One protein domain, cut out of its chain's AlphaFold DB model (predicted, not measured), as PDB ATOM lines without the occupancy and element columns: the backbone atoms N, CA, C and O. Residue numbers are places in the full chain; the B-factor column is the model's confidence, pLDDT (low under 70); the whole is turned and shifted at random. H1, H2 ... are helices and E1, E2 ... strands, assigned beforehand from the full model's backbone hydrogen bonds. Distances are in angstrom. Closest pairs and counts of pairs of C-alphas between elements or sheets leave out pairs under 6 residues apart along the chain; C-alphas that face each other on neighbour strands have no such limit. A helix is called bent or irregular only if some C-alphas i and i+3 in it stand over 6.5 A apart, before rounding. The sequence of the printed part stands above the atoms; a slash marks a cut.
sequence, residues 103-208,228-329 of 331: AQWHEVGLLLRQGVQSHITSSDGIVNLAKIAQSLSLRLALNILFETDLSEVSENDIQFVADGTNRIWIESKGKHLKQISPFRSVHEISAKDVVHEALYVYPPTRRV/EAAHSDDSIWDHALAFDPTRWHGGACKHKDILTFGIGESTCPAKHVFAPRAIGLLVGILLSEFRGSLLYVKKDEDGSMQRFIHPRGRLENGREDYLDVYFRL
ATOM      1  N   ALA A 103     248.066 110.970 204.341       94.50
ATOM      2  CA  ALA A 103     248.936 111.671 205.282       94.50
ATOM      3  C   ALA A 103     248.421 113.088 205.578       94.50
ATOM      4  O   ALA A 103     248.297 113.467 206.733       94.50
ATOM      5  N   GLN A 104     248.019 113.843 204.551       94.62
ATOM      6  CA  GLN A 104     247.440 115.176 204.755       94.62
ATOM      7  C   GLN A 104     246.124 115.117 205.543       94.62
ATOM      8  O   GLN A 104     245.893 115.947 206.415       94.62
ATOM      9  N   TRP A 105     245.270 114.118 205.296       95.25
ATOM     10  CA  TRP A 105     244.070 113.905 206.113       95.25
ATOM     11  C   TRP A 105     244.394 113.576 207.572       95.25
ATOM     12  O   TRP A 105     243.640 113.977 208.458       95.25
ATOM     13  N   HIS A 106     245.484 112.850 207.822       93.31
ATOM     14  CA  HIS A 106     245.959 112.582 209.174       93.31
ATOM     15  C   HIS A 106     246.385 113.874 209.881       93.31
ATOM     16  O   HIS A 106     245.896 114.136 210.979       93.31
ATOM     17  N   GLU A 107     247.187 114.715 209.221       94.56
ATOM     18  CA  GLU A 107     247.603 116.024 209.748       94.56
ATOM     19  C   GLU A 107     246.404 116.934 210.044       94.56
ATOM     20  O   GLU A 107     246.299 117.499 211.132       94.56
ATOM     21  N   VAL A 108     245.424 116.995 209.134       95.31
ATOM     22  CA  VAL A 108     244.157 117.707 209.378       95.31
ATOM     23  C   VAL A 108     243.448 117.145 210.615       95.31
ATOM     24  O   VAL A 108     242.915 117.901 211.424       95.31
ATOM     25  N   GLY A 109     243.444 115.824 210.803       94.94
ATOM     26  CA  GLY A 109     242.870 115.192 211.991       94.94
ATOM     27  C   GLY A 109     243.573 115.595 213.293       94.94
ATOM     28  O   GLY A 109     242.895 115.857 214.288       94.94
ATOM     29  N   LEU A 110     244.907 115.678 213.288       94.44
ATOM     30  CA  LEU A 110     245.697 116.139 214.435       94.44
ATOM     31  C   LEU A 110     245.398 117.605 214.763       94.44
ATOM     32  O   LEU A 110     245.094 117.917 215.915       94.44
ATOM     33  N   LEU A 111     245.382 118.469 213.746       94.94
ATOM     34  CA  LEU A 111     245.023 119.884 213.867       94.94
ATOM     35  C   LEU A 111     243.633 120.072 214.495       94.94
ATOM     36  O   LEU A 111     243.449 120.877 215.408       94.94
ATOM     37  N   LEU A 112     242.634 119.325 214.017       95.25
ATOM     38  CA  LEU A 112     241.271 119.414 214.541       95.25
ATOM     39  C   LEU A 112     241.176 118.906 215.980       95.25
ATOM     40  O   LEU A 112     240.500 119.526 216.800       95.25
ATOM     41  N   ARG A 113     241.871 117.812 216.310       95.25
ATOM     42  CA  ARG A 113     241.933 117.301 217.685       95.25
ATOM     43  C   ARG A 113     242.580 118.314 218.626       95.25
ATOM     44  O   ARG A 113     242.049 118.538 219.708       95.25
ATOM     45  N   GLN A 114     243.672 118.953 218.211       92.69
ATOM     46  CA  GLN A 114     244.303 120.021 218.985       92.69
ATOM     47  C   GLN A 114     243.314 121.163 219.247       92.69
ATOM     48  O   GLN A 114     243.165 121.575 220.392       92.69
ATOM     49  N   GLY A 115     242.569 121.598 218.224       92.44
ATOM     50  CA  GLY A 115     241.515 122.603 218.388       92.44
ATOM     51  C   GLY A 115     240.450 122.190 219.410       92.44
ATOM     52  O   GLY A 115     240.068 122.991 220.258       92.44
ATOM     53  N   VAL A 116     240.003 120.928 219.400       94.12
ATOM     54  CA  VAL A 116     239.070 120.425 220.425       94.12
ATOM     55  C   VAL A 116     239.681 120.480 221.824       94.12
ATOM     56  O   VAL A 116     239.028 120.935 222.761       94.12
ATOM     57  N   GLN A 117     240.931 120.045 221.969       92.12
ATOM     58  CA  GLN A 117     241.620 120.015 223.257       92.12
ATOM     59  C   GLN A 117     241.849 121.416 223.830       92.12
ATOM     60  O   GLN A 117     241.682 121.614 225.035       92.12
ATOM     61  N   SER A 118     242.130 122.409 222.985       90.50
ATOM     62  CA  SER A 118     242.190 123.811 223.402       90.50
ATOM     63  C   SER A 118     240.859 124.292 223.985       90.50
ATOM     64  O   SER A 118     240.844 124.940 225.033       90.50
ATOM     65  N   HIS A 119     239.736 123.945 223.338       91.06
ATOM     66  CA  HIS A 119     238.384 124.275 223.811       91.06
ATOM     67  C   HIS A 119     238.058 123.595 225.140       91.06
ATOM     68  O   HIS A 119     237.511 124.236 226.030       91.06
ATOM     69  N   ILE A 120     238.421 122.321 225.290       91.44
ATOM     70  CA  ILE A 120     238.241 121.566 226.536       91.44
ATOM     71  C   ILE A 120     239.052 122.200 227.673       91.44
ATOM     72  O   ILE A 120     238.488 122.523 228.715       91.44
ATOM     73  N   THR A 121     240.347 122.429 227.451       90.44
ATOM     74  CA  THR A 121     241.286 122.929 228.474       90.44
ATOM     75  C   THR A 121     240.953 124.351 228.920       90.44
ATOM     76  O   THR A 121     241.181 124.714 230.069       90.44
ATOM     77  N   SER A 122     240.395 125.154 228.014       86.75
ATOM     78  CA  SER A 122     240.006 126.542 228.281       86.75
ATOM     79  C   SER A 122     238.582 126.669 228.833       86.75
ATOM     80  O   SER A 122     238.106 127.785 229.039       86.75
ATOM     81  N   SER A 123     237.876 125.551 229.030       88.25
ATOM     82  CA  SER A 123     236.510 125.522 229.552       88.25
ATOM     83  C   SER A 123     236.468 125.099 231.017       88.25
ATOM     84  O   SER A 123     237.241 124.250 231.451       88.25
ATOM     85  N   ASP A 124     235.465 125.579 231.751       87.25
ATOM     86  CA  ASP A 124     235.152 125.118 233.113       87.25
ATOM     87  C   ASP A 124     234.384 123.775 233.102       87.25
ATOM     88  O   ASP A 124     233.404 123.578 233.823       87.25
ATOM     89  N   GLY A 125     234.757 122.856 232.205       88.25
ATOM     90  CA  GLY A 125     234.065 121.580 231.996       88.25
ATOM     91  C   GLY A 125     232.770 121.669 231.179       88.25
ATOM     92  O   GLY A 125     232.059 120.670 231.037       88.25
ATOM     93  N   ILE A 126     232.446 122.845 230.631       91.31
ATOM     94  CA  ILE A 126     231.259 123.088 229.799       91.31
ATOM     95  C   ILE A 126     231.690 123.711 228.470       91.31
ATOM     96  O   ILE A 126     232.200 124.828 228.436       91.31
ATOM     97  N   VAL A 127     231.419 123.024 227.360       93.56
ATOM     98  CA  VAL A 127     231.829 123.445 226.012       93.56
ATOM     99  C   VAL A 127     230.606 123.640 225.125       93.56
ATOM    100  O   VAL A 127     229.775 122.747 225.001       93.56
ATOM    101  N   ASN A 128     230.478 124.795 224.472       93.31
ATOM    102  CA  ASN A 128     229.355 125.070 223.569       93.31
ATOM    103  C   ASN A 128     229.512 124.322 222.230       93.31
ATOM    104  O   ASN A 128     230.520 124.494 221.543       93.31
ATOM    105  N   LEU A 129     228.499 123.536 221.844       92.56
ATOM    106  CA  LEU A 129     228.514 122.696 220.640       92.56
ATOM    107  C   LEU A 129     228.639 123.522 219.353       92.56
ATOM    108  O   LEU A 129     229.420 123.173 218.468       92.56
ATOM    109  N   ALA A 130     227.881 124.613 219.236       91.12
ATOM    110  CA  ALA A 130     227.911 125.447 218.041       91.12
ATOM    111  C   ALA A 130     229.273 126.134 217.878       91.12
ATOM    112  O   ALA A 130     229.842 126.101 216.786       91.12
ATOM    113  N   LYS A 131     229.833 126.685 218.961       91.56
ATOM    114  CA  LYS A 131     231.144 127.351 218.941       91.56
ATOM    115  C   LYS A 131     232.260 126.412 218.508       91.56
ATOM    116  O   LYS A 131     233.007 126.751 217.592       91.56
ATOM    117  N   ILE A 132     232.338 125.223 219.107       93.88
ATOM    118  CA  ILE A 132     233.381 124.262 218.747       93.88
ATOM    119  C   ILE A 132     233.197 123.753 217.312       93.88
ATOM    120  O   ILE A 132     234.158 123.721 216.551       93.88
ATOM    121  N   ALA A 133     231.966 123.452 216.879       92.44
ATOM    122  CA  ALA A 133     231.708 123.025 215.503       92.44
ATOM    123  C   ALA A 133     232.107 124.101 214.476       92.44
ATOM    124  O   ALA A 133     232.698 123.778 213.441       92.44
ATOM    125  N   GLN A 134     231.822 125.375 214.763       91.56
ATOM    126  CA  GLN A 134     232.196 126.502 213.908       91.56
ATOM    127  C   GLN A 134     233.713 126.721 213.884       91.56
ATOM    128  O   GLN A 134     234.276 126.843 212.798       91.56
ATOM    129  N   SER A 135     234.375 126.697 215.046       94.06
ATOM    130  CA  SER A 135     235.837 126.801 215.160       94.06
ATOM    131  C   SER A 135     236.541 125.717 214.342       94.06
ATOM    132  O   SER A 135     237.364 126.016 213.478       94.06
ATOM    133  N   LEU A 136     236.156 124.451 214.519       94.69
ATOM    134  CA  LEU A 136     236.757 123.332 213.790       94.69
ATOM    135  C   LEU A 136     236.493 123.395 212.279       94.69
ATOM    136  O   LEU A 136     237.387 123.120 211.480       94.69
ATOM    137  N   SER A 137     235.282 123.791 211.877       93.88
ATOM    138  CA  SER A 137     234.947 123.975 210.459       93.88
ATOM    139  C   SER A 137     235.785 125.086 209.824       93.88
ATOM    140  O   SER A 137     236.249 124.937 208.693       93.88
ATOM    141  N   LEU A 138     236.009 126.183 210.555       93.19
ATOM    142  CA  LEU A 138     236.856 127.282 210.111       93.19
ATOM    143  C   LEU A 138     238.324 126.853 210.011       93.19
ATOM    144  O   LEU A 138     238.950 127.125 208.991       93.19
ATOM    145  N   ARG A 139     238.854 126.131 211.006       94.94
ATOM    146  CA  ARG A 139     240.221 125.579 210.976       94.94
ATOM    147  C   ARG A 139     240.447 124.703 209.751       94.94
ATOM    148  O   ARG A 139     241.427 124.888 209.039       94.94
ATOM    149  N   LEU A 140     239.506 123.801 209.467       94.69
ATOM    150  CA  LEU A 140     239.556 122.949 208.279       94.69
ATOM    151  C   LEU A 140     239.561 123.781 206.988       94.69
ATOM    152  O   LEU A 140     240.352 123.512 206.088       94.69
ATOM    153  N   ALA A 141     238.703 124.800 206.896       93.19
ATOM    154  CA  ALA A 141     238.638 125.662 205.721       93.19
ATOM    155  C   ALA A 141     239.923 126.482 205.525       93.19
ATOM    156  O   ALA A 141     240.445 126.506 204.415       93.19
ATOM    157  N   LEU A 142     240.445 127.118 206.578       93.25
ATOM    158  CA  LEU A 142     241.676 127.916 206.530       93.25
ATOM    159  C   LEU A 142     242.892 127.061 206.171       93.25
ATOM    160  O   LEU A 142     243.662 127.422 205.286       93.25
ATOM    161  N   ASN A 143     243.030 125.897 206.799       94.81
ATOM    162  CA  ASN A 143     244.163 125.023 206.535       94.81
ATOM    163  C   ASN A 143     244.144 124.454 205.109       94.81
ATOM    164  O   ASN A 143     245.182 124.405 204.464       94.81
ATOM    165  N   ILE A 144     242.979 124.057 204.589       93.50
ATOM    166  CA  ILE A 144     242.905 123.367 203.291       93.50
ATOM    167  C   ILE A 144     242.741 124.342 202.125       93.50
ATOM    168  O   ILE A 144     243.384 124.184 201.095       93.50
ATOM    169  N   LEU A 145     241.847 125.327 202.242       90.31
ATOM    170  CA  LEU A 145     241.512 126.219 201.124       90.31
ATOM    171  C   LEU A 145     242.437 127.427 201.024       90.31
ATOM    172  O   LEU A 145     242.523 128.027 199.957       90.31
ATOM    173  N   PHE A 146     243.070 127.798 202.134       90.56
ATOM    174  CA  PHE A 146     243.957 128.954 202.214       90.56
ATOM    175  C   PHE A 146     245.379 128.560 202.618       90.56
ATOM    176  O   PHE A 146     246.189 129.452 202.856       90.56
ATOM    177  N   GLU A 147     245.660 127.253 202.730       90.25
ATOM    178  CA  GLU A 147     246.980 126.697 203.068       90.25
ATOM    179  C   GLU A 147     247.612 127.394 204.284       90.25
ATOM    180  O   GLU A 147     248.821 127.594 204.369       90.25
ATOM    181  N   THR A 148     246.760 127.822 205.222       89.31
ATOM    182  CA  THR A 148     247.174 128.630 206.366       89.31
ATOM    183  C   THR A 148     247.739 127.724 207.449       89.31
ATOM    184  O   THR A 148     247.079 126.766 207.873       89.31
ATOM    185  N   ASP A 149     248.939 128.053 207.924       87.75
ATOM    186  CA  ASP A 149     249.464 127.481 209.154       87.75
ATOM    187  C   ASP A 149     248.730 128.098 210.349       87.75
ATOM    188  O   ASP A 149     248.714 129.312 210.546       87.75
ATOM    189  N   LEU A 150     248.069 127.242 211.121       87.94
ATOM    190  CA  LEU A 150     247.270 127.632 212.278       87.94
ATOM    191  C   LEU A 150     248.010 127.398 213.599       87.94
ATOM    192  O   LEU A 150     247.401 127.562 214.653       87.94
ATOM    193  N   SER A 151     249.290 127.017 213.553       80.06
ATOM    194  CA  SER A 151     250.125 126.792 214.737       80.06
ATOM    195  C   SER A 151     250.300 128.058 215.588       80.06
ATOM    196  O   SER A 151     250.330 127.968 216.815       80.06
ATOM    197  N   GLU A 152     250.338 129.231 214.951       77.94
ATOM    198  CA  GLU A 152     250.533 130.533 215.606       77.94
ATOM    199  C   GLU A 152     249.234 131.340 215.787       77.94
ATOM    200  O   GLU A 152     249.241 132.406 216.405       77.94
ATOM    201  N   VAL A 153     248.099 130.858 215.267       83.50
ATOM    202  CA  VAL A 153     246.824 131.587 215.345       83.50
ATOM    203  C   VAL A 153     246.133 131.297 216.675       83.50
ATOM    204  O   VAL A 153     245.857 130.142 217.010       83.50
ATOM    205  N   SER A 154     245.804 132.350 217.427       85.38
ATOM    206  CA  SER A 154     245.160 132.196 218.732       85.38
ATOM    207  C   SER A 154     243.741 131.620 218.612       85.38
ATOM    208  O   SER A 154     243.004 131.902 217.664       85.38
ATOM    209  N   GLU A 155     243.313 130.836 219.610       83.88
ATOM    210  CA  GLU A 155     241.932 130.323 219.673       83.88
ATOM    211  C   GLU A 155     240.892 131.447 219.675       83.88
ATOM    212  O   GLU A 155     239.817 131.302 219.090       83.88
ATOM    213  N   ASN A 156     241.219 132.580 220.302       82.94
ATOM    214  CA  ASN A 156     240.331 133.735 220.373       82.94
ATOM    215  C   ASN A 156     240.085 134.340 218.987       82.94
ATOM    216  O   ASN A 156     238.945 134.688 218.680       82.94
ATOM    217  N   ASP A 157     241.110 134.410 218.134       86.12
ATOM    218  CA  ASP A 157     240.975 134.932 216.770       86.12
ATOM    219  C   ASP A 157     240.151 133.985 215.892       86.12
ATOM    220  O   ASP A 157     239.248 134.424 215.173       86.12
ATOM    221  N   ILE A 158     240.393 132.673 216.002       87.56
ATOM    222  CA  ILE A 158     239.585 131.659 215.311       87.56
ATOM    223  C   ILE A 158     238.123 131.761 215.743       87.56
ATOM    224  O   ILE A 158     237.234 131.793 214.889       87.56
ATOM    225  N   GLN A 159     237.856 131.860 217.046       84.62
ATOM    226  CA  GLN A 159     236.489 131.975 217.544       84.62
ATOM    227  C   GLN A 159     235.833 133.286 217.102       84.62
ATOM    228  O   GLN A 159     234.675 133.274 216.692       84.62
ATOM    229  N   PHE A 160     236.566 134.400 217.124       84.75
ATOM    230  CA  PHE A 160     236.069 135.695 216.668       84.75
ATOM    231  C   PHE A 160     235.629 135.651 215.198       84.75
ATOM    232  O   PHE A 160     234.527 136.099 214.863       84.75
ATOM    233  N   VAL A 161     236.454 135.071 214.321       86.19
ATOM    234  CA  VAL A 161     236.128 134.930 212.894       86.19
ATOM    235  C   VAL A 161     234.969 133.953 212.690       86.19
ATOM    236  O   VAL A 161     234.076 134.227 211.883       86.19
ATOM    237  N   ALA A 162     234.943 132.841 213.427       80.12
ATOM    238  CA  ALA A 162     233.877 131.847 213.360       80.12
ATOM    239  C   ALA A 162     232.516 132.446 213.767       80.12
ATOM    240  O   ALA A 162     231.560 132.392 212.986       80.12
ATOM    241  N   ASP A 163     232.460 133.112 214.925       80.00
ATOM    242  CA  ASP A 163     231.260 133.769 215.453       80.00
ATOM    243  C   ASP A 163     230.794 134.895 214.519       80.00
ATOM    244  O   ASP A 163     229.608 134.998 214.189       80.00
ATOM    245  N   GLY A 164     231.729 135.727 214.043       77.00
ATOM    246  CA  GLY A 164     231.442 136.811 213.106       77.00
ATOM    247  C   GLY A 164     230.872 136.304 211.780       77.00
ATOM    248  O   GLY A 164     229.877 136.842 211.287       77.00
ATOM    249  N   THR A 165     231.449 135.229 211.237       74.38
ATOM    250  CA  THR A 165     230.971 134.580 210.008       74.38
ATOM    251  C   THR A 165     229.562 134.027 210.194       74.38
ATOM    252  O   THR A 165     228.685 134.274 209.361       74.38
ATOM    253  N   ASN A 166     229.319 133.312 211.297       79.19
ATOM    254  CA  ASN A 166     228.012 132.734 211.586       79.19
ATOM    255  C   ASN A 166     226.941 133.820 211.777       79.19
ATOM    256  O   ASN A 166     225.865 133.725 211.187       79.19
ATOM    257  N   ARG A 167     227.254 134.893 212.515       76.75
ATOM    258  CA  ARG A 167     226.350 136.037 212.716       76.75
ATOM    259  C   ARG A 167     225.920 136.655 211.384       76.75
ATOM    260  O   ARG A 167     224.724 136.723 211.103       76.75
ATOM    261  N   ILE A 168     226.880 137.012 210.525       75.69
ATOM    262  CA  ILE A 168     226.599 137.596 209.201       75.69
ATOM    263  C   ILE A 168     225.773 136.624 208.343       75.69
ATOM    264  O   ILE A 168     224.860 137.024 207.615       75.69
ATOM    265  N   TRP A 169     226.062 135.322 208.421       71.88
ATOM    266  CA  TRP A 169     225.318 134.311 207.676       71.88
ATOM    267  C   TRP A 169     223.855 134.193 208.129       71.88
ATOM    268  O   TRP A 169     222.959 134.136 207.274       71.88
ATOM    269  N   ILE A 170     223.597 134.192 209.439       70.88
ATOM    270  CA  ILE A 170     222.248 134.168 210.016       70.88
ATOM    271  C   ILE A 170     221.472 135.412 209.579       70.88
ATOM    272  O   ILE A 170     220.430 135.268 208.932       70.88
ATOM    273  N   GLU A 171     222.030 136.601 209.821       74.50
ATOM    274  CA  GLU A 171     221.446 137.896 209.442       74.50
ATOM    275  C   GLU A 171     221.091 137.948 207.948       74.50
ATOM    276  O   GLU A 171     220.061 138.494 207.549       74.50
ATOM    277  N   SER A 172     221.892 137.300 207.097       59.31
ATOM    278  CA  SER A 172     221.678 137.311 205.650       59.31
ATOM    279  C   SER A 172     220.474 136.497 205.146       59.31
ATOM    280  O   SER A 172     220.190 136.556 203.941       59.31
ATOM    281  N   LYS A 173     219.756 135.710 205.975       60.03
ATOM    282  CA  LYS A 173     218.533 135.021 205.493       60.03
ATOM    283  C   LYS A 173     217.457 134.657 206.533       60.03
ATOM    284  O   LYS A 173     217.763 134.197 207.618       60.03
ATOM    285  N   GLY A 174     216.181 134.724 206.135       54.12
ATOM    286  CA  GLY A 174     215.008 134.442 206.991       54.12
ATOM    287  C   GLY A 174     214.657 132.957 207.240       54.12
ATOM    288  O   GLY A 174     215.225 132.060 206.604       54.12
ATOM    289  N   LYS A 175     213.710 132.727 208.172       48.06
ATOM    290  CA  LYS A 175     213.288 131.426 208.751       48.06
ATOM    291  C   LYS A 175     212.231 130.676 207.906       48.06
ATOM    292  O   LYS A 175     211.395 131.303 207.265       48.06
ATOM    293  N   HIS A 176     212.252 129.337 207.927       46.00
ATOM    294  CA  HIS A 176     211.156 128.439 207.505       46.00
ATOM    295  C   HIS A 176     211.278 127.088 208.233       46.00
ATOM    296  O   HIS A 176     212.386 126.566 208.337       46.00
ATOM    297  N   LEU A 177     210.147 126.526 208.679       39.81
ATOM    298  CA  LEU A 177     210.035 125.244 209.394       39.81
ATOM    299  C   LEU A 177     208.991 124.335 208.717       39.81
ATOM    300  O   LEU A 177     207.997 124.844 208.191       39.81
ATOM    301  N   LYS A 178     209.191 123.006 208.753       42.31
ATOM    302  CA  LYS A 178     208.192 121.968 208.410       42.31
ATOM    303  C   LYS A 178     208.384 120.693 209.261       42.31
ATOM    304  O   LYS A 178     209.489 120.437 209.723       42.31
ATOM    305  N   GLN A 179     207.278 119.956 209.446       43.62
ATOM    306  CA  GLN A 179     206.976 118.919 210.461       43.62
ATOM    307  C   GLN A 179     207.675 117.540 210.296       43.62
ATOM    308  O   GLN A 179     208.488 117.362 209.400       43.62
ATOM    309  N   ILE A 180     207.381 116.598 211.214       40.88
ATOM    310  CA  ILE A 180     208.285 115.578 211.800       40.88
ATOM    311  C   ILE A 180     207.829 114.115 211.555       40.88
ATOM    312  O   ILE A 180     206.632 113.834 211.567       40.88
ATOM    313  N   SER A 181     208.789 113.173 211.467       40.59
ATOM    314  CA  SER A 181     208.622 111.706 211.603       40.59
ATOM    315  C   SER A 181     209.832 111.044 212.340       40.59
ATOM    316  O   SER A 181     210.824 111.741 212.589       40.59
ATOM    317  N   PRO A 182     209.757 109.761 212.783       44.38
ATOM    318  CA  PRO A 182     210.696 109.162 213.756       44.38
ATOM    319  C   PRO A 182     211.977 108.523 213.168       44.38
ATOM    320  O   PRO A 182     212.021 108.139 212.003       44.38
ATOM    321  N   PHE A 183     213.001 108.370 214.023       43.09
ATOM    322  CA  PHE A 183     214.318 107.750 213.763       43.09
ATOM    323  C   PHE A 183     214.259 106.209 213.734       43.09
ATOM    324  O   PHE A 183     213.560 105.607 214.554       43.09
ATOM    325  N   ARG A 184     215.025 105.561 212.841       49.78
ATOM    326  CA  ARG A 184     215.194 104.092 212.788       49.78
ATOM    327  C   ARG A 184     216.680 103.719 212.754       49.78
ATOM    328  O   ARG A 184     217.452 104.333 212.029       49.78
ATOM    329  N   SER A 185     217.082 102.700 213.518       43.44
ATOM    330  CA  SER A 185     218.458 102.176 213.536       43.44
ATOM    331  C   SER A 185     218.498 100.679 213.232       43.44
ATOM    332  O   SER A 185     217.730  99.926 213.832       43.44
ATOM    333  N   VAL A 186     219.437 100.246 212.383       49.88
ATOM    334  CA  VAL A 186     219.772  98.832 212.117       49.88
ATOM    335  C   VAL A 186     221.302  98.677 212.037       49.88
ATOM    336  O   VAL A 186     222.012  99.618 211.682       49.88
ATOM    337  N   HIS A 187     221.825  97.515 212.429       50.81
ATOM    338  CA  HIS A 187     223.254  97.202 212.512       50.81
ATOM    339  C   HIS A 187     223.855  96.848 211.140       50.81
ATOM    340  O   HIS A 187     223.956  95.672 210.841       50.81
ATOM    341  N   GLU A 188     224.220  97.843 210.318       68.12
ATOM    342  CA  GLU A 188     225.093  97.693 209.117       68.12
ATOM    343  C   GLU A 188     225.445  99.053 208.446       68.12
ATOM    344  O   GLU A 188     225.739  99.152 207.256       68.12
ATOM    345  N   ILE A 189     225.400 100.150 209.209       81.88
ATOM    346  CA  ILE A 189     225.494 101.530 208.702       81.88
ATOM    347  C   ILE A 189     226.939 102.046 208.798       81.88
ATOM    348  O   ILE A 189     227.547 101.988 209.868       81.88
ATOM    349  N   SER A 190     227.478 102.617 207.715       84.75
ATOM    350  CA  SER A 190     228.783 103.294 207.727       84.75
ATOM    351  C   SER A 190     228.668 104.779 208.105       84.75
ATOM    352  O   SER A 190     227.620 105.403 207.938       84.75
ATOM    353  N   ALA A 191     229.770 105.406 208.538       84.50
ATOM    354  CA  ALA A 191     229.807 106.859 208.770       84.50
ATOM    355  C   ALA A 191     229.411 107.657 207.514       84.50
ATOM    356  O   ALA A 191     228.747 108.688 207.601       84.50
ATOM    357  N   LYS A 192     229.765 107.144 206.329       85.69
ATOM    358  CA  LYS A 192     229.377 107.721 205.040       85.69
ATOM    359  C   LYS A 192     227.856 107.736 204.867       85.69
ATOM    360  O   LYS A 192     227.336 108.727 204.363       85.69
ATOM    361  N   ASP A 193     227.155 106.686 205.274       86.81
ATOM    362  CA  ASP A 193     225.696 106.590 205.145       86.81
ATOM    363  C   ASP A 193     224.993 107.584 206.076       86.81
ATOM    364  O   ASP A 193     224.076 108.288 205.657       86.81
ATOM    365  N   VAL A 194     225.491 107.728 207.310       88.31
ATOM    366  CA  VAL A 194     225.003 108.737 208.268       88.31
ATOM    367  C   VAL A 194     225.190 110.151 207.715       88.31
ATOM    368  O   VAL A 194     224.281 110.974 207.797       88.31
ATOM    369  N   VAL A 195     226.354 110.437 207.124       90.69
ATOM    370  CA  VAL A 195     226.647 111.752 206.539       90.69
ATOM    371  C   VAL A 195     225.767 112.040 205.323       90.69
ATOM    372  O   VAL A 195     225.251 113.151 205.201       90.69
ATOM    373  N   HIS A 196     225.561 111.066 204.430       88.75
ATOM    374  CA  HIS A 196     224.655 111.247 203.293       88.75
ATOM    375  C   HIS A 196     223.217 111.481 203.753       88.75
ATOM    376  O   HIS A 196     222.581 112.404 203.248       88.75
ATOM    377  N   GLU A 197     222.741 110.739 204.755       89.31
ATOM    378  CA  GLU A 197     221.402 110.951 205.307       89.31
ATOM    379  C   GLU A 197     221.271 112.332 205.944       89.31
ATOM    380  O   GLU A 197     220.303 113.042 205.684       89.31
ATOM    381  N   ALA A 198     222.282 112.782 206.691       90.69
ATOM    382  CA  ALA A 198     222.299 114.130 207.246       90.69
ATOM    383  C   ALA A 198     222.254 115.210 206.155       90.69
ATOM    384  O   ALA A 198     221.486 116.160 206.266       90.69
ATOM    385  N   LEU A 199     223.025 115.064 205.075       90.38
ATOM    386  CA  LEU A 199     223.047 116.022 203.962       90.38
ATOM    387  C   LEU A 199     221.773 116.006 203.113       90.38
ATOM    388  O   LEU A 199     221.469 117.001 202.447       90.38
ATOM    389  N   TYR A 200     221.066 114.880 203.102       89.06
ATOM    390  CA  TYR A 200     219.775 114.721 202.454       89.06
ATOM    391  C   TYR A 200     218.655 115.346 203.295       89.06
ATOM    392  O   TYR A 200     217.969 116.242 202.796       89.06
ATOM    393  N   VAL A 201     218.527 114.945 204.566       87.31
ATOM    394  CA  VAL A 201     217.488 115.417 205.494       87.31
ATOM    395  C   VAL A 201     217.719 116.875 205.895       87.31
ATOM    396  O   VAL A 201     216.761 117.628 206.039       87.31
ATOM    397  N   TYR A 202     218.966 117.323 206.045       87.94
ATOM    398  CA  TYR A 202     219.325 118.682 206.471       87.94
ATOM    399  C   TYR A 202     220.215 119.375 205.430       87.94
ATOM    400  O   TYR A 202     221.374 119.680 205.709       87.94
ATOM    401  N   PRO A 203     219.707 119.654 204.212       88.88
ATOM    402  CA  PRO A 203     220.529 120.216 203.149       88.88
ATOM    403  C   PRO A 203     220.994 121.634 203.534       88.88
ATOM    404  O   PRO A 203     220.154 122.534 203.660       88.88
ATOM    405  N   PRO A 204     222.314 121.895 203.663       86.62
ATOM    406  CA  PRO A 204     222.808 123.237 203.978       86.62
ATOM    407  C   PRO A 204     222.416 124.254 202.896       86.62
ATOM    408  O   PRO A 204     222.031 125.390 203.183       86.62
ATOM    409  N   THR A 205     222.413 123.815 201.634       88.50
ATOM    410  CA  THR A 205     221.881 124.581 200.502       88.50
ATOM    411  C   THR A 205     220.411 124.233 200.287       88.50
ATOM    412  O   THR A 205     220.078 123.392 199.460       88.50
ATOM    413  N   ARG A 206     219.503 124.907 201.002       88.12
ATOM    414  CA  ARG A 206     218.051 124.653 200.866       88.12
ATOM    415  C   ARG A 206     217.482 125.104 199.535       88.12
ATOM    416  O   ARG A 206     216.515 124.529 199.056       88.12
ATOM    417  N   ARG A 207     218.047 126.166 198.957       89.31
ATOM    418  CA  ARG A 207     217.586 126.750 197.696       89.31
ATOM    419  C   ARG A 207     218.743 127.206 196.836       89.31
ATOM    420  O   ARG A 207     219.718 127.764 197.333       89.31
ATOM    421  N   VAL A 208     218.555 127.087 195.531       90.50
ATOM    422  CA  VAL A 208     219.409 127.718 194.528       90.50
ATOM    423  C   VAL A 208     218.600 128.696 193.697       90.50
ATOM    424  O   VAL A 208     217.416 128.486 193.446       90.50
ATOM    425  N   GLU A 228     215.308 121.628 199.594       88.50
ATOM    426  CA  GLU A 228     214.670 121.101 200.801       88.50
ATOM    427  C   GLU A 228     213.271 120.551 200.494       88.50
ATOM    428  O   GLU A 228     212.940 119.452 200.932       88.50
ATOM    429  N   ALA A 229     212.472 121.255 199.684       87.19
ATOM    430  CA  ALA A 229     211.187 120.735 199.217       87.19
ATOM    431  C   ALA A 229     211.342 119.480 198.341       87.19
ATOM    432  O   ALA A 229     210.577 118.541 198.503       87.19
ATOM    433  N   ALA A 230     212.337 119.445 197.450       86.69
ATOM    434  CA  ALA A 230     212.607 118.284 196.601       86.69
ATOM    435  C   ALA A 230     213.064 117.048 197.395       86.69
ATOM    436  O   ALA A 230     212.746 115.922 197.023       86.69
ATOM    437  N   HIS A 231     213.821 117.248 198.475       86.62
ATOM    438  CA  HIS A 231     214.259 116.166 199.354       86.62
ATOM    439  C   HIS A 231     213.149 115.704 200.295       86.62
ATOM    440  O   HIS A 231     213.105 114.528 200.604       86.62
ATOM    441  N   SER A 232     212.241 116.586 200.716       84.75
ATOM    442  CA  SER A 232     211.122 116.252 201.614       84.75
ATOM    443  C   SER A 232     209.859 115.747 200.906       84.75
ATOM    444  O   SER A 232     208.811 115.624 201.538       84.75
ATOM    445  N   ASP A 233     209.931 115.485 199.601       82.12
ATOM    446  CA  ASP A 233     208.799 115.006 198.811       82.12
ATOM    447  C   ASP A 233     208.623 113.488 198.965       82.12
ATOM    448  O   ASP A 233     209.354 112.698 198.361       82.12
ATOM    449  N   ASP A 234     207.629 113.080 199.758       79.94
ATOM    450  CA  ASP A 234     207.302 111.668 200.000       79.94
ATOM    451  C   ASP A 234     206.838 110.919 198.734       79.94
ATOM    452  O   ASP A 234     206.817 109.691 198.722       79.94
ATOM    453  N   SER A 235     206.482 111.617 197.644       75.44
ATOM    454  CA  SER A 235     206.193 110.953 196.359       75.44
ATOM    455  C   SER A 235     207.455 110.454 195.643       75.44
ATOM    456  O   SER A 235     207.371 109.667 194.700       75.44
ATOM    457  N   ILE A 236     208.626 110.914 196.091       71.81
ATOM    458  CA  ILE A 236     209.941 110.655 195.497       71.81
ATOM    459  C   ILE A 236     210.791 109.809 196.448       71.81
ATOM    460  O   ILE A 236     211.524 108.918 196.006       71.81
ATOM    461  N   TRP A 237     210.685 110.078 197.748       76.00
ATOM    462  CA  TRP A 237     211.479 109.435 198.783       76.00
ATOM    463  C   TRP A 237     210.575 108.769 199.815       76.00
ATOM    464  O   TRP A 237     209.777 109.431 200.467       76.00
ATOM    465  N   ASP A 238     210.744 107.464 200.022       74.56
ATOM    466  CA  ASP A 238     210.004 106.760 201.067       74.56
ATOM    467  C   ASP A 238     210.402 107.302 202.447       74.56
ATOM    468  O   ASP A 238     211.574 107.247 202.828       74.56
ATOM    469  N   HIS A 239     209.433 107.823 203.205       76.62
ATOM    470  CA  HIS A 239     209.671 108.470 204.500       76.62
ATOM    471  C   HIS A 239     210.736 109.576 204.406       76.62
ATOM    472  O   HIS A 239     211.746 109.537 205.111       76.62
ATOM    473  N   ALA A 240     210.513 110.562 203.538       78.94
ATOM    474  CA  ALA A 240     211.485 111.582 203.142       78.94
ATOM    475  C   ALA A 240     212.064 112.399 204.312       78.94
ATOM    476  O   ALA A 240     213.168 112.937 204.258       78.94
ATOM    477  N   LEU A 241     211.283 112.519 205.383       81.31
ATOM    478  CA  LEU A 241     211.619 113.301 206.573       81.31
ATOM    479  C   LEU A 241     212.178 112.461 207.727       81.31
ATOM    480  O   LEU A 241     212.618 113.036 208.727       81.31
ATOM    481  N   ALA A 242     212.152 111.131 207.605       82.38
ATOM    482  CA  ALA A 242     212.740 110.241 208.593       82.38
ATOM    483  C   ALA A 242     214.250 110.187 208.377       82.38
ATOM    484  O   ALA A 242     214.703 109.988 207.254       82.38
ATOM    485  N   PHE A 243     215.010 110.332 209.463       84.50
ATOM    486  CA  PHE A 243     216.449 110.105 209.434       84.50
ATOM    487  C   PHE A 243     216.713 108.597 209.458       84.50
ATOM    488  O   PHE A 243     216.612 107.958 210.509       84.50
ATOM    489  N   ASP A 244     217.021 108.046 208.289       83.75
ATOM    490  CA  ASP A 244     217.281 106.633 208.056       83.75
ATOM    491  C   ASP A 244     218.551 106.439 207.207       83.75
ATOM    492  O   ASP A 244     218.497 106.411 205.973       83.75
ATOM    493  N   PRO A 245     219.721 106.263 207.846       85.44
ATOM    494  CA  PRO A 245     220.964 106.026 207.123       85.44
ATOM    495  C   PRO A 245     220.957 104.747 206.278       85.44
ATOM    496  O   PRO A 245     221.744 104.641 205.339       85.44
ATOM    497  N   THR A 246     220.074 103.779 206.559       83.38
ATOM    498  CA  THR A 246     220.006 102.534 205.774       83.38
ATOM    499  C   THR A 246     219.554 102.782 204.335       83.38
ATOM    500  O   THR A 246     219.863 101.983 203.454       83.38
ATOM    501  N   ARG A 247     218.939 103.942 204.051       83.25
ATOM    502  CA  ARG A 247     218.583 104.413 202.703       83.25
ATOM    503  C   ARG A 247     219.757 104.390 201.721       83.25
ATOM    504  O   ARG A 247     219.559 104.167 200.524       83.25
ATOM    505  N   TRP A 248     220.969 104.631 202.215       83.06
ATOM    506  CA  TRP A 248     222.194 104.695 201.411       83.06
ATOM    507  C   TRP A 248     222.929 103.358 201.345       83.06
ATOM    508  O   TRP A 248     223.779 103.161 200.473       83.06
ATOM    509  N   HIS A 249     222.563 102.424 202.221       79.44
ATOM    510  CA  HIS A 249     223.157 101.103 202.277       79.44
ATOM    511  C   HIS A 249     222.737 100.261 201.059       79.44
ATOM    512  O   HIS A 249     221.594 100.305 200.600       79.44
ATOM    513  N   GLY A 250     223.680  99.505 200.488       65.56
ATOM    514  CA  GLY A 250     223.405  98.542 199.411       65.56
ATOM    515  C   GLY A 250     222.850  99.122 198.098       65.56
ATOM    516  O   GLY A 250     222.419  98.361 197.237       65.56
ATOM    517  N   GLY A 251     222.840 100.449 197.914       59.25
ATOM    518  CA  GLY A 251     222.335 101.085 196.690       59.25
ATOM    519  C   GLY A 251     220.813 101.008 196.505       59.25
ATOM    520  O   GLY A 251     220.336 101.186 195.385       59.25
ATOM    521  N   ALA A 252     220.055 100.768 197.582       53.56
ATOM    522  CA  ALA A 252     218.596 100.632 197.559       53.56
ATOM    523  C   ALA A 252     217.854 101.910 197.113       53.56
ATOM    524  O   ALA A 252     216.688 101.857 196.714       53.56
ATOM    525  N   CYS A 253     218.519 103.068 197.144       58.28
ATOM    526  CA  CYS A 253     217.903 104.326 196.757       58.28
ATOM    527  C   CYS A 253     217.736 104.458 195.230       58.28
ATOM    528  O   CYS A 253     218.709 104.555 194.477       58.28
ATOM    529  N   LYS A 254     216.479 104.522 194.767       53.06
ATOM    530  CA  LYS A 254     216.130 104.746 193.350       53.06
ATOM    531  C   LYS A 254     216.521 106.147 192.856       53.06
ATOM    532  O   LYS A 254     216.827 106.308 191.675       53.06
ATOM    533  N   HIS A 255     216.570 107.134 193.751       59.34
ATOM    534  CA  HIS A 255     216.996 108.505 193.465       59.34
ATOM    535  C   HIS A 255     218.457 108.691 193.892       59.34
ATOM    536  O   HIS A 255     218.772 108.872 195.062       59.34
ATOM    537  N   LYS A 256     219.379 108.592 192.928       58.59
ATOM    538  CA  LYS A 256     220.817 108.446 193.221       58.59
ATOM    539  C   LYS A 256     221.546 109.737 193.601       58.59
ATOM    540  O   LYS A 256     222.675 109.658 194.079       58.59
ATOM    541  N   ASP A 257     220.947 110.908 193.388       73.25
ATOM    542  CA  ASP A 257     221.646 112.184 193.547       73.25
ATOM    543  C   ASP A 257     221.004 113.096 194.595       73.25
ATOM    544  O   ASP A 257     219.935 113.668 194.391       73.25
ATOM    545  N   ILE A 258     221.730 113.311 195.694       83.38
ATOM    546  CA  ILE A 258     221.456 114.383 196.654       83.38
ATOM    547  C   ILE A 258     221.746 115.728 195.970       83.38
ATOM    548  O   ILE A 258     222.871 115.989 195.527       83.38
ATOM    549  N   LEU A 259     220.748 116.613 195.916       88.75
ATOM    550  CA  LEU A 259     220.837 117.905 195.221       88.75
ATOM    551  C   LEU A 259     221.615 118.972 196.010       88.75
ATOM    552  O   LEU A 259     221.927 120.032 195.465       88.75
ATOM    553  N   THR A 260     221.973 118.687 197.266       88.94
ATOM    554  CA  THR A 260     222.727 119.560 198.185       88.94
ATOM    555  C   THR A 260     224.015 120.108 197.570       88.94
ATOM    556  O   THR A 260     224.377 121.263 197.801       88.94
ATOM    557  N   PHE A 261     224.678 119.302 196.741       90.38
ATOM    558  CA  PHE A 261     225.907 119.672 196.041       90.38
ATOM    559  C   PHE A 261     225.681 120.060 194.576       90.38
ATOM    560  O   PHE A 261     226.639 120.167 193.818       90.38
ATOM    561  N   GLY A 262     224.439 120.283 194.151       88.69
ATOM    562  CA  GLY A 262     224.094 120.528 192.756       88.69
ATOM    563  C   GLY A 262     224.192 119.279 191.874       88.69
ATOM    564  O   GLY A 262     224.436 118.168 192.343       88.69
ATOM    565  N   ILE A 263     223.980 119.480 190.571       87.12
ATOM    566  CA  ILE A 263     223.940 118.406 189.572       87.12
ATOM    567  C   ILE A 263     224.580 118.844 188.248       87.12
ATOM    568  O   ILE A 263     224.573 120.031 187.890       87.12
ATOM    569  N   GLY A 264     225.130 117.878 187.507       84.62
ATOM    570  CA  GLY A 264     225.764 118.082 186.204       84.62
ATOM    571  C   GLY A 264     226.909 119.096 186.261       84.62
ATOM    572  O   GLY A 264     227.731 119.076 187.176       84.62
ATOM    573  N   GLU A 265     226.931 120.039 185.319       81.75
ATOM    574  CA  GLU A 265     227.938 121.112 185.251       81.75
ATOM    575  C   GLU A 265     227.936 122.034 186.480       81.75
ATOM    576  O   GLU A 265     228.913 122.736 186.720       81.75
ATOM    577  N   SER A 266     226.869 122.045 187.285       82.62
ATOM    578  CA  SER A 266     226.791 122.836 188.521       82.62
ATOM    579  C   SER A 266     227.188 122.054 189.779       82.62
ATOM    580  O   SER A 266     227.031 122.588 190.875       82.62
ATOM    581  N   THR A 267     227.686 120.821 189.647       89.56
ATOM    582  CA  THR A 267     228.076 119.984 190.794       89.56
ATOM    583  C   THR A 267     229.245 120.600 191.563       89.56
ATOM    584  O   THR A 267     230.199 121.085 190.955       89.56
ATOM    585  N   CYS A 268     229.183 120.575 192.891       90.75
ATOM    586  CA  CYS A 268     230.234 121.027 193.792       90.75
ATOM    587  C   CYS A 268     231.464 120.104 193.701       90.75
ATOM    588  O   CYS A 268     231.297 118.887 193.819       90.75
ATOM    589  N   PRO A 269     232.690 120.649 193.571       91.06
ATOM    590  CA  PRO A 269     233.930 119.866 193.616       91.06
ATOM    591  C   PRO A 269     234.056 118.947 194.839       91.06
ATOM    592  O   PRO A 269     234.588 117.848 194.738       91.06
ATOM    593  N   ALA A 270     233.506 119.363 195.981       91.12
ATOM    594  CA  ALA A 270     233.624 118.634 197.238       91.12
ATOM    595  C   ALA A 270     232.691 117.412 197.372       91.12
ATOM    596  O   ALA A 270     232.825 116.668 198.342       91.12
ATOM    597  N   LYS A 271     231.744 117.193 196.441       89.50
ATOM    598  CA  LYS A 271     230.615 116.248 196.598       89.50
ATOM    599  C   LYS A 271     231.033 114.822 196.976       89.50
ATOM    600  O   LYS A 271     230.398 114.214 197.827       89.50
ATOM    601  N   HIS A 272     232.031 114.268 196.292       84.75
ATOM    602  CA  HIS A 272     232.225 112.814 196.269       84.75
ATOM    603  C   HIS A 272     233.109 112.277 197.393       84.75
ATOM    604  O   HIS A 272     232.782 111.248 197.979       84.75
ATOM    605  N   VAL A 273     234.226 112.948 197.674       86.62
ATOM    606  CA  VAL A 273     235.242 112.460 198.621       86.62
ATOM    607  C   VAL A 273     235.415 113.451 199.757       86.62
ATOM    608  O   VAL A 273     235.185 113.105 200.912       86.62
ATOM    609  N   PHE A 274     235.755 114.697 199.422       91.75
ATOM    610  CA  PHE A 274     236.138 115.700 200.406       91.75
ATOM    611  C   PHE A 274     235.050 115.984 201.442       91.75
ATOM    612  O   PHE A 274     235.295 115.806 202.630       91.75
ATOM    613  N   ALA A 275     233.850 116.408 201.028       91.56
ATOM    614  CA  ALA A 275     232.829 116.840 201.981       91.56
ATOM    615  C   ALA A 275     232.343 115.695 202.886       91.56
ATOM    616  O   ALA A 275     232.334 115.896 204.101       91.56
ATOM    617  N   PRO A 276     232.008 114.492 202.371       90.31
ATOM    618  CA  PRO A 276     231.634 113.383 203.241       90.31
ATOM    619  C   PRO A 276     232.737 113.004 204.239       90.31
ATOM    620  O   PRO A 276     232.447 112.754 205.408       90.31
ATOM    621  N   ARG A 277     234.003 113.009 203.797       92.88
ATOM    622  CA  ARG A 277     235.156 112.681 204.644       92.88
ATOM    623  C   ARG A 277     235.429 113.755 205.696       92.88
ATOM    624  O   ARG A 277     235.630 113.407 206.852       92.88
ATOM    625  N   ALA A 278     235.374 115.034 205.325       95.12
ATOM    626  CA  ALA A 278     235.548 116.157 206.243       95.12
ATOM    627  C   ALA A 278     234.481 116.157 207.348       95.12
ATOM    628  O   ALA A 278     234.818 116.266 208.524       95.12
ATOM    629  N   ILE A 279     233.204 115.967 206.987       94.50
ATOM    630  CA  ILE A 279     232.106 115.876 207.964       94.50
ATOM    631  C   ILE A 279     232.311 114.663 208.876       94.50
ATOM    632  O   ILE A 279     232.219 114.793 210.094       94.50
ATOM    633  N   GLY A 280     232.621 113.495 208.302       90.00
ATOM    634  CA  GLY A 280     232.879 112.278 209.074       90.00
ATOM    635  C   GLY A 280     234.049 112.427 210.050       90.00
ATOM    636  O   GLY A 280     233.940 111.990 211.191       90.00
ATOM    637  N   LEU A 281     235.134 113.086 209.633       92.88
ATOM    638  CA  LEU A 281     236.296 113.367 210.478       92.88
ATOM    639  C   LEU A 281     235.941 114.320 211.626       92.88
ATOM    640  O   LEU A 281     236.215 113.998 212.778       92.88
ATOM    641  N   LEU A 282     235.288 115.449 211.330       95.25
ATOM    642  CA  LEU A 282     234.858 116.429 212.337       95.25
ATOM    643  C   LEU A 282     233.948 115.789 213.392       95.25
ATOM    644  O   LEU A 282     234.210 115.892 214.588       95.25
ATOM    645  N   VAL A 283     232.901 115.089 212.948       91.94
ATOM    646  CA  VAL A 283     231.951 114.418 213.846       91.94
ATOM    647  C   VAL A 283     232.634 113.287 214.611       91.94
ATOM    648  O   VAL A 283     232.423 113.154 215.812       91.94
ATOM    649  N   GLY A 284     233.478 112.491 213.949       89.06
ATOM    650  CA  GLY A 284     234.218 111.400 214.580       89.06
ATOM    651  C   GLY A 284     235.158 111.881 215.684       89.06
ATOM    652  O   GLY A 284     235.188 111.280 216.756       89.06
ATOM    653  N   ILE A 285     235.869 112.991 215.459       92.94
ATOM    654  CA  ILE A 285     236.713 113.625 216.479       92.94
ATOM    655  C   ILE A 285     235.843 114.106 217.641       92.94
ATOM    656  O   ILE A 285     236.105 113.717 218.772       92.94
ATOM    657  N   LEU A 286     234.768 114.861 217.392       92.31
ATOM    658  CA  LEU A 286     233.882 115.322 218.468       92.31
ATOM    659  C   LEU A 286     233.324 114.152 219.299       92.31
ATOM    660  O   LEU A 286     233.363 114.194 220.523       92.31
ATOM    661  N   LEU A 287     232.861 113.077 218.658       88.25
ATOM    662  CA  LEU A 287     232.362 111.892 219.363       88.25
ATOM    663  C   LEU A 287     233.450 111.178 220.179       88.25
ATOM    664  O   LEU A 287     233.150 110.618 221.233       88.25
ATOM    665  N   SER A 288     234.692 111.182 219.691       88.94
ATOM    666  CA  SER A 288     235.837 110.579 220.375       88.94
ATOM    667  C   SER A 288     236.267 111.400 221.590       88.94
ATOM    668  O   SER A 288     236.399 110.848 222.679       88.94
ATOM    669  N   GLU A 289     236.468 112.707 221.416       91.25
ATOM    670  CA  GLU A 289     236.993 113.599 222.458       91.25
ATOM    671  C   GLU A 289     235.953 113.882 223.555       91.25
ATOM    672  O   GLU A 289     236.296 113.967 224.729       91.25
ATOM    673  N   PHE A 290     234.664 113.953 223.203       89.94
ATOM    674  CA  PHE A 290     233.572 114.150 224.164       89.94
ATOM    675  C   PHE A 290     232.929 112.833 224.617       89.94
ATOM    676  O   PHE A 290     231.804 112.827 225.126       89.94
ATOM    677  N   ARG A 291     233.607 111.690 224.452       86.56
ATOM    678  CA  ARG A 291     233.066 110.390 224.860       86.56
ATOM    679  C   ARG A 291     232.722 110.389 226.353       86.56
ATOM    680  O   ARG A 291     233.553 110.691 227.197       86.56
ATOM    681  N   GLY A 292     231.482 110.023 226.679       81.38
ATOM    682  CA  GLY A 292     230.976 110.032 228.058       81.38
ATOM    683  C   GLY A 292     230.454 111.391 228.538       81.38
ATOM    684  O   GLY A 292     229.844 111.453 229.602       81.38
ATOM    685  N   SER A 293     230.611 112.454 227.743       86.00
ATOM    686  CA  SER A 293     229.973 113.745 228.007       86.00
ATOM    687  C   SER A 293     228.466 113.665 227.777       86.00
ATOM    688  O   SER A 293     227.974 112.908 226.936       86.00
ATOM    689  N   LEU A 294     227.720 114.489 228.506       86.50
ATOM    690  CA  LEU A 294     226.284 114.662 228.305       86.50
ATOM    691  C   LEU A 294     226.014 116.017 227.654       86.50
ATOM    692  O   LEU A 294     226.688 116.999 227.952       86.50
ATOM    693  N   LEU A 295     225.004 116.069 226.789       89.44
ATOM    694  CA  LEU A 295     224.531 117.322 226.212       89.44
ATOM    695  C   LEU A 295     223.519 117.995 227.142       89.44
ATOM    696  O   LEU A 295     222.665 117.330 227.735       89.44
ATOM    697  N   TYR A 296     223.602 119.316 227.228       91.25
ATOM    698  CA  TYR A 296     222.720 120.189 227.992       91.25
ATOM    699  C   TYR A 296     222.243 121.360 227.133       91.25
ATOM    700  O   TYR A 296     222.915 121.739 226.182       91.25
ATOM    701  N   VAL A 297     221.097 121.928 227.496       88.69
ATOM    702  CA  VAL A 297     220.529 123.159 226.935       88.69
ATOM    703  C   VAL A 297     220.460 124.196 228.042       88.69
ATOM    704  O   VAL A 297     220.007 123.871 229.146       88.69
ATOM    705  N   LYS A 298     220.895 125.423 227.765       84.56
ATOM    706  CA  LYS A 298     220.761 126.543 228.701       84.56
ATOM    707  C   LYS A 298     219.358 127.149 228.605       84.56
ATOM    708  O   LYS A 298     218.887 127.420 227.511       84.56
ATOM    709  N   LYS A 299     218.692 127.373 229.738       75.25
ATOM    710  CA  LYS A 299     217.408 128.081 229.787       75.25
ATOM    711  C   LYS A 299     217.613 129.594 229.765       75.25
ATOM    712  O   LYS A 299     218.470 130.113 230.482       75.25
ATOM    713  N   ASP A 300     216.782 130.285 228.988       68.69
ATOM    714  CA  ASP A 300     216.852 131.739 228.800       68.69
ATOM    715  C   ASP A 300     216.521 132.546 230.070       68.69
ATOM    716  O   ASP A 300     217.017 133.658 230.233       68.69
ATOM    717  N   GLU A 301     215.708 132.001 230.983       68.88
ATOM    718  CA  GLU A 301     215.150 132.762 232.116       68.88
ATOM    719  C   GLU A 301     216.062 132.826 233.353       68.88
ATOM    720  O   GLU A 301     216.124 133.858 234.014       68.88
ATOM    721  N   ASP A 302     216.779 131.748 233.677       77.38
ATOM    722  CA  ASP A 302     217.591 131.641 234.902       77.38
ATOM    723  C   ASP A 302     219.037 131.184 234.645       77.38
ATOM    724  O   ASP A 302     219.839 131.068 235.573       77.38
ATOM    725  N   GLY A 303     219.388 130.909 233.384       74.94
ATOM    726  CA  GLY A 303     220.692 130.378 233.001       74.94
ATOM    727  C   GLY A 303     220.951 128.943 233.464       74.94
ATOM    728  O   GLY A 303     222.071 128.455 233.287       74.94
ATOM    729  N   SER A 304     219.950 128.257 234.026       84.19
ATOM    730  CA  SER A 304     220.062 126.858 234.426       84.19
ATOM    731  C   SER A 304     220.242 125.957 233.204       84.19
ATOM    732  O   SER A 304     219.759 126.237 232.106       84.19
ATOM    733  N   MET A 305     220.963 124.853 233.387       86.94
ATOM    734  CA  MET A 305     221.174 123.865 232.334       86.94
ATOM    735  C   MET A 305     220.300 122.640 232.571       86.94
ATOM    736  O   MET A 305     220.360 122.017 233.630       86.94
ATOM    737  N   GLN A 306     219.547 122.240 231.552       89.94
ATOM    738  CA  GLN A 306     218.796 120.985 231.543       89.94
ATOM    739  C   GLN A 306     219.419 120.007 230.558       89.94
ATOM    740  O   GLN A 306     219.975 120.418 229.543       89.94
ATOM    741  N   ARG A 307     219.338 118.705 230.835       90.00
ATOM    742  CA  ARG A 307     219.858 117.691 229.912       90.00
ATOM    743  C   ARG A 307     219.153 117.824 228.559       90.00
ATOM    744  O   ARG A 307     217.925 117.839 228.508       90.00
ATOM    745  N   PHE A 308     219.923 117.885 227.475       87.62
ATOM    746  CA  PHE A 308     219.384 117.845 226.122       87.62
ATOM    747  C   PHE A 308     218.775 116.465 225.880       87.62
ATOM    748  O   PHE A 308     219.443 115.434 226.013       87.62
ATOM    749  N   ILE A 309     217.494 116.451 225.534       83.38
ATOM    750  CA  ILE A 309     216.769 115.241 225.168       83.38
ATOM    751  C   ILE A 309     216.541 115.321 223.669       83.38
ATOM    752  O   ILE A 309     215.832 116.207 223.196       83.38
ATOM    753  N   HIS A 310     217.142 114.388 222.928       77.94
ATOM    754  CA  HIS A 310     216.913 114.295 221.493       77.94
ATOM    755  C   HIS A 310     215.400 114.152 221.238       77.94
ATOM    756  O   HIS A 310     214.771 113.256 221.818       77.94
ATOM    757  N   PRO A 311     214.791 115.004 220.392       73.44
ATOM    758  CA  PRO A 311     213.367 114.906 220.096       73.44
ATOM    759  C   PRO A 311     213.062 113.543 219.464       73.44
ATOM    760  O   PRO A 311     213.893 112.977 218.763       73.44
ATOM    761  N   ARG A 312     211.869 112.972 219.662       65.62
ATOM    762  CA  ARG A 312     211.508 111.657 219.073       65.62
ATOM    763  C   ARG A 312     211.346 111.675 217.534       65.62
ATOM    764  O   ARG A 312     210.700 110.795 216.973       65.62
ATOM    765  N   GLY A 313     211.932 112.650 216.842       68.69
ATOM    766  CA  GLY A 313     211.911 112.773 215.392       68.69
ATOM    767  C   GLY A 313     212.992 113.714 214.867       68.69
ATOM    768  O   GLY A 313     214.000 113.939 215.535       68.69
ATOM    769  N   ARG A 314     212.782 114.224 213.649       75.19
ATOM    770  CA  ARG A 314     213.694 115.149 212.966       75.19
ATOM    771  C   ARG A 314     214.069 116.335 213.862       75.19
ATOM    772  O   ARG A 314     213.203 116.955 214.478       75.19
ATOM    773  N   LEU A 315     215.362 116.641 213.886       82.44
ATOM    774  CA  LEU A 315     215.908 117.826 214.524       82.44
ATOM    775  C   LEU A 315     215.361 119.082 213.843       82.44
ATOM    776  O   LEU A 315     215.122 119.112 212.632       82.44
ATOM    777  N   GLU A 316     215.172 120.136 214.624       82.69
ATOM    778  CA  GLU A 316     214.942 121.457 214.063       82.69
ATOM    779  C   GLU A 316     216.131 121.858 213.170       82.69
ATOM    780  O   GLU A 316     217.273 121.448 213.388       82.69
ATOM    781  N   ASN A 317     215.823 122.573 212.091       77.56
ATOM    782  CA  ASN A 317     216.777 123.004 211.071       77.56
ATOM    783  C   ASN A 317     216.651 124.519 210.876       77.56
ATOM    784  O   ASN A 317     216.715 125.033 209.769       77.56
ATOM    785  N   GLY A 318     216.336 125.279 211.904       79.06
ATOM    786  CA  GLY A 318     216.638 126.698 211.985       79.06
ATOM    787  C   GLY A 318     218.145 126.918 212.115       79.06
ATOM    788  O   GLY A 318     218.941 125.986 212.164       79.06
ATOM    789  N   ARG A 319     218.566 128.179 212.034       74.75
ATOM    790  CA  ARG A 319     219.998 128.532 212.076       74.75
ATOM    791  C   ARG A 319     220.494 128.912 213.457       74.75
ATOM    792  O   ARG A 319     221.695 128.973 213.674       74.75
ATOM    793  N   GLU A 320     219.551 129.258 214.316       83.12
ATOM    794  CA  GLU A 320     219.794 129.633 215.705       83.12
ATOM    795  C   GLU A 320     219.571 128.436 216.632       83.12
ATOM    796  O   GLU A 320     219.909 128.487 217.808       83.12
ATOM    797  N   ASP A 321     219.030 127.349 216.086       83.88
ATOM    798  CA  ASP A 321     218.779 126.118 216.806       83.88
ATOM    799  C   ASP A 321     220.110 125.557 217.311       83.88
ATOM    800  O   ASP A 321     221.111 125.518 216.587       83.88
ATOM    801  N   TYR A 322     220.106 125.113 218.564       88.88
ATOM    802  CA  TYR A 322     221.250 124.513 219.250       88.88
ATOM    803  C   TYR A 322     222.431 125.454 219.536       88.88
ATOM    804  O   TYR A 322     223.485 124.982 219.971       88.88
ATOM    805  N   LEU A 323     222.287 126.775 219.352       88.81
ATOM    806  CA  LEU A 323     223.296 127.744 219.817       88.81
ATOM    807  C   LEU A 323     223.479 127.710 221.344       88.81
ATOM    808  O   LEU A 323     224.536 128.071 221.859       88.81
ATOM    809  N   ASP A 324     222.462 127.241 222.054       89.81
ATOM    810  CA  ASP A 324     222.362 127.060 223.498       89.81
ATOM    811  C   ASP A 324     222.632 125.612 223.947       89.81
ATOM    812  O   ASP A 324     222.367 125.269 225.102       89.81
ATOM    813  N   VAL A 325     223.165 124.757 223.062       92.12
ATOM    814  CA  VAL A 325     223.555 123.383 223.394       92.12
ATOM    815  C   VAL A 325     225.025 123.308 223.795       92.12
ATOM    816  O   VAL A 325     225.917 123.825 223.119       92.12
ATOM    817  N   TYR A 326     225.284 122.598 224.889       94.06
ATOM    818  CA  TYR A 326     226.601 122.459 225.494       94.06
ATOM    819  C   TYR A 326     226.916 120.996 225.794       94.06
ATOM    820  O   TYR A 326     226.065 120.254 226.280       94.06
ATOM    821  N   PHE A 327     228.161 120.592 225.570       92.94
ATOM    822  CA  PHE A 327     228.739 119.423 226.214       92.94
ATOM    823  C   PHE A 327     229.089 119.763 227.657       92.94
ATOM    824  O   PHE A 327     229.702 120.794 227.925       92.94
ATOM    825  N   ARG A 328     228.749 118.866 228.576       91.88
ATOM    826  CA  ARG A 328     229.301 118.841 229.927       91.88
ATOM    827  C   ARG A 328     230.242 117.651 230.035       91.88
ATOM    828  O   ARG A 328     229.791 116.511 229.879       91.88
ATOM    829  N   LEU A 329     231.515 117.941 230.275       87.88
ATOM    830  CA  LEU A 329     232.550 116.932 230.440       87.88
ATOM    831  C   LEU A 329     232.264 116.089 231.694       87.88
ATOM    832  O   LEU A 329     231.682 116.604 232.657       87.88
TER     833      LEU A 329
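This is residues 103 to 208 and 228 to 329 of the 331 residues of the protein "Cytochrome P450" of Ascosphaera apis ARSEF 7405 (UniProt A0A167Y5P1). Three helices, H1, H2 and H7, form an up-and-down bundle, each running against the one before; H3 crosses H2, and a small sheet of four short strands sits at the end where H1 and H7 end and H2 begins. On the side of H7 away from H1, H4 with the short H5 and H6 and long unnamed stretches makes a second part. The printed part has 208 residues, with seven named helices and four named strands in the order H1 E1 H2 H3 H4 H5 H6 H7 E2 E3 E4; the sheet runs E1 E4 E2 E3, antiparallel throughout, and the class is mixed. The whole is compact, with a radius of gyration of the C-alphas of 18.0 A, and rounded, spanning 49 by 44 by 39 A.

H1, residues 103 to 121, touches H2, residues 129 to 145, closest at the C-alphas of Leu 112 and Leu 136, 6.0 A, at a shallow tilt of 32 degrees, only just short of steep, opposite ways. With residues 109 to 117 alone H1 touches H7, residues 274 to 289, at a steep tilt of 39 degrees, the same way; the closest C-alphas, Arg 113 and Ile 285, are 6.5 A apart. H3, residues 155 to 171, touches H2 about perpendicular at 78 degrees, closest at the C-alphas of Gln 134 and Ala 162, 5.6 A. H4, residues 191 to 201, touches H7 at residues 276 to 280 alone, closest at the C-alphas of Val 195 and Pro 276, 6.2 A. H4 only just touches H5, residues 228 to 231, with 3 pairs of C-alphas within 8 A, the closest Tyr 200 and His 231, 6.5 A. H4 touches H6, residues 245 to 251, closest at the C-alphas of Val 194 and Pro 245, 5.0 A. In the sheet, E1, residues 126 to 128, pairs with E4, residues 325 to 328, through N 127 and O 327, 2.9 A. E4 pairs with E2, residues 294 to 298, through N 296 and O 326, 2.8 A. E2 and E3, residues 305 to 307, form a hairpin, with N 297 and O 306 2.8 A apart. H1 and H2 only graze the sheet, with residues 116 to 121 and 129 to 132. Every O i to N i+4 pair is within hydrogen-bond range in H1, H2, H3, H4 and H7; H6 has 0 of 3, with 2 of 4 O i to N i+3 pairs, and H5 is too short for an i+4 pair.

H1 is 26.9 A long from C-alpha 103 at (248.936, 111.671, 205.282); H2 is 23.7 A, H3 24.1 A, H7 22.2 A and E2 13.1 A. H6 is irregular, with C-alphas 247 and 250 8.3 A apart. E4 ends at C-alpha 328, (229.301, 118.841, 229.927).

The C-alphas of Glu 152 and Ser 235 are the farthest apart, at 52.2 A. Residues 209 to 227 are not printed, and C-alphas 208 and 228 are 10.3 A apart across the cut. The links H3 to H4, H5 to H6, H6 to H7 and E3 to E4 are long. The mean pLDDT of the printed part is 82.5; it is under 70 at residues 172 to 188, 250 to 256, 300 to 301 and 312 to 313.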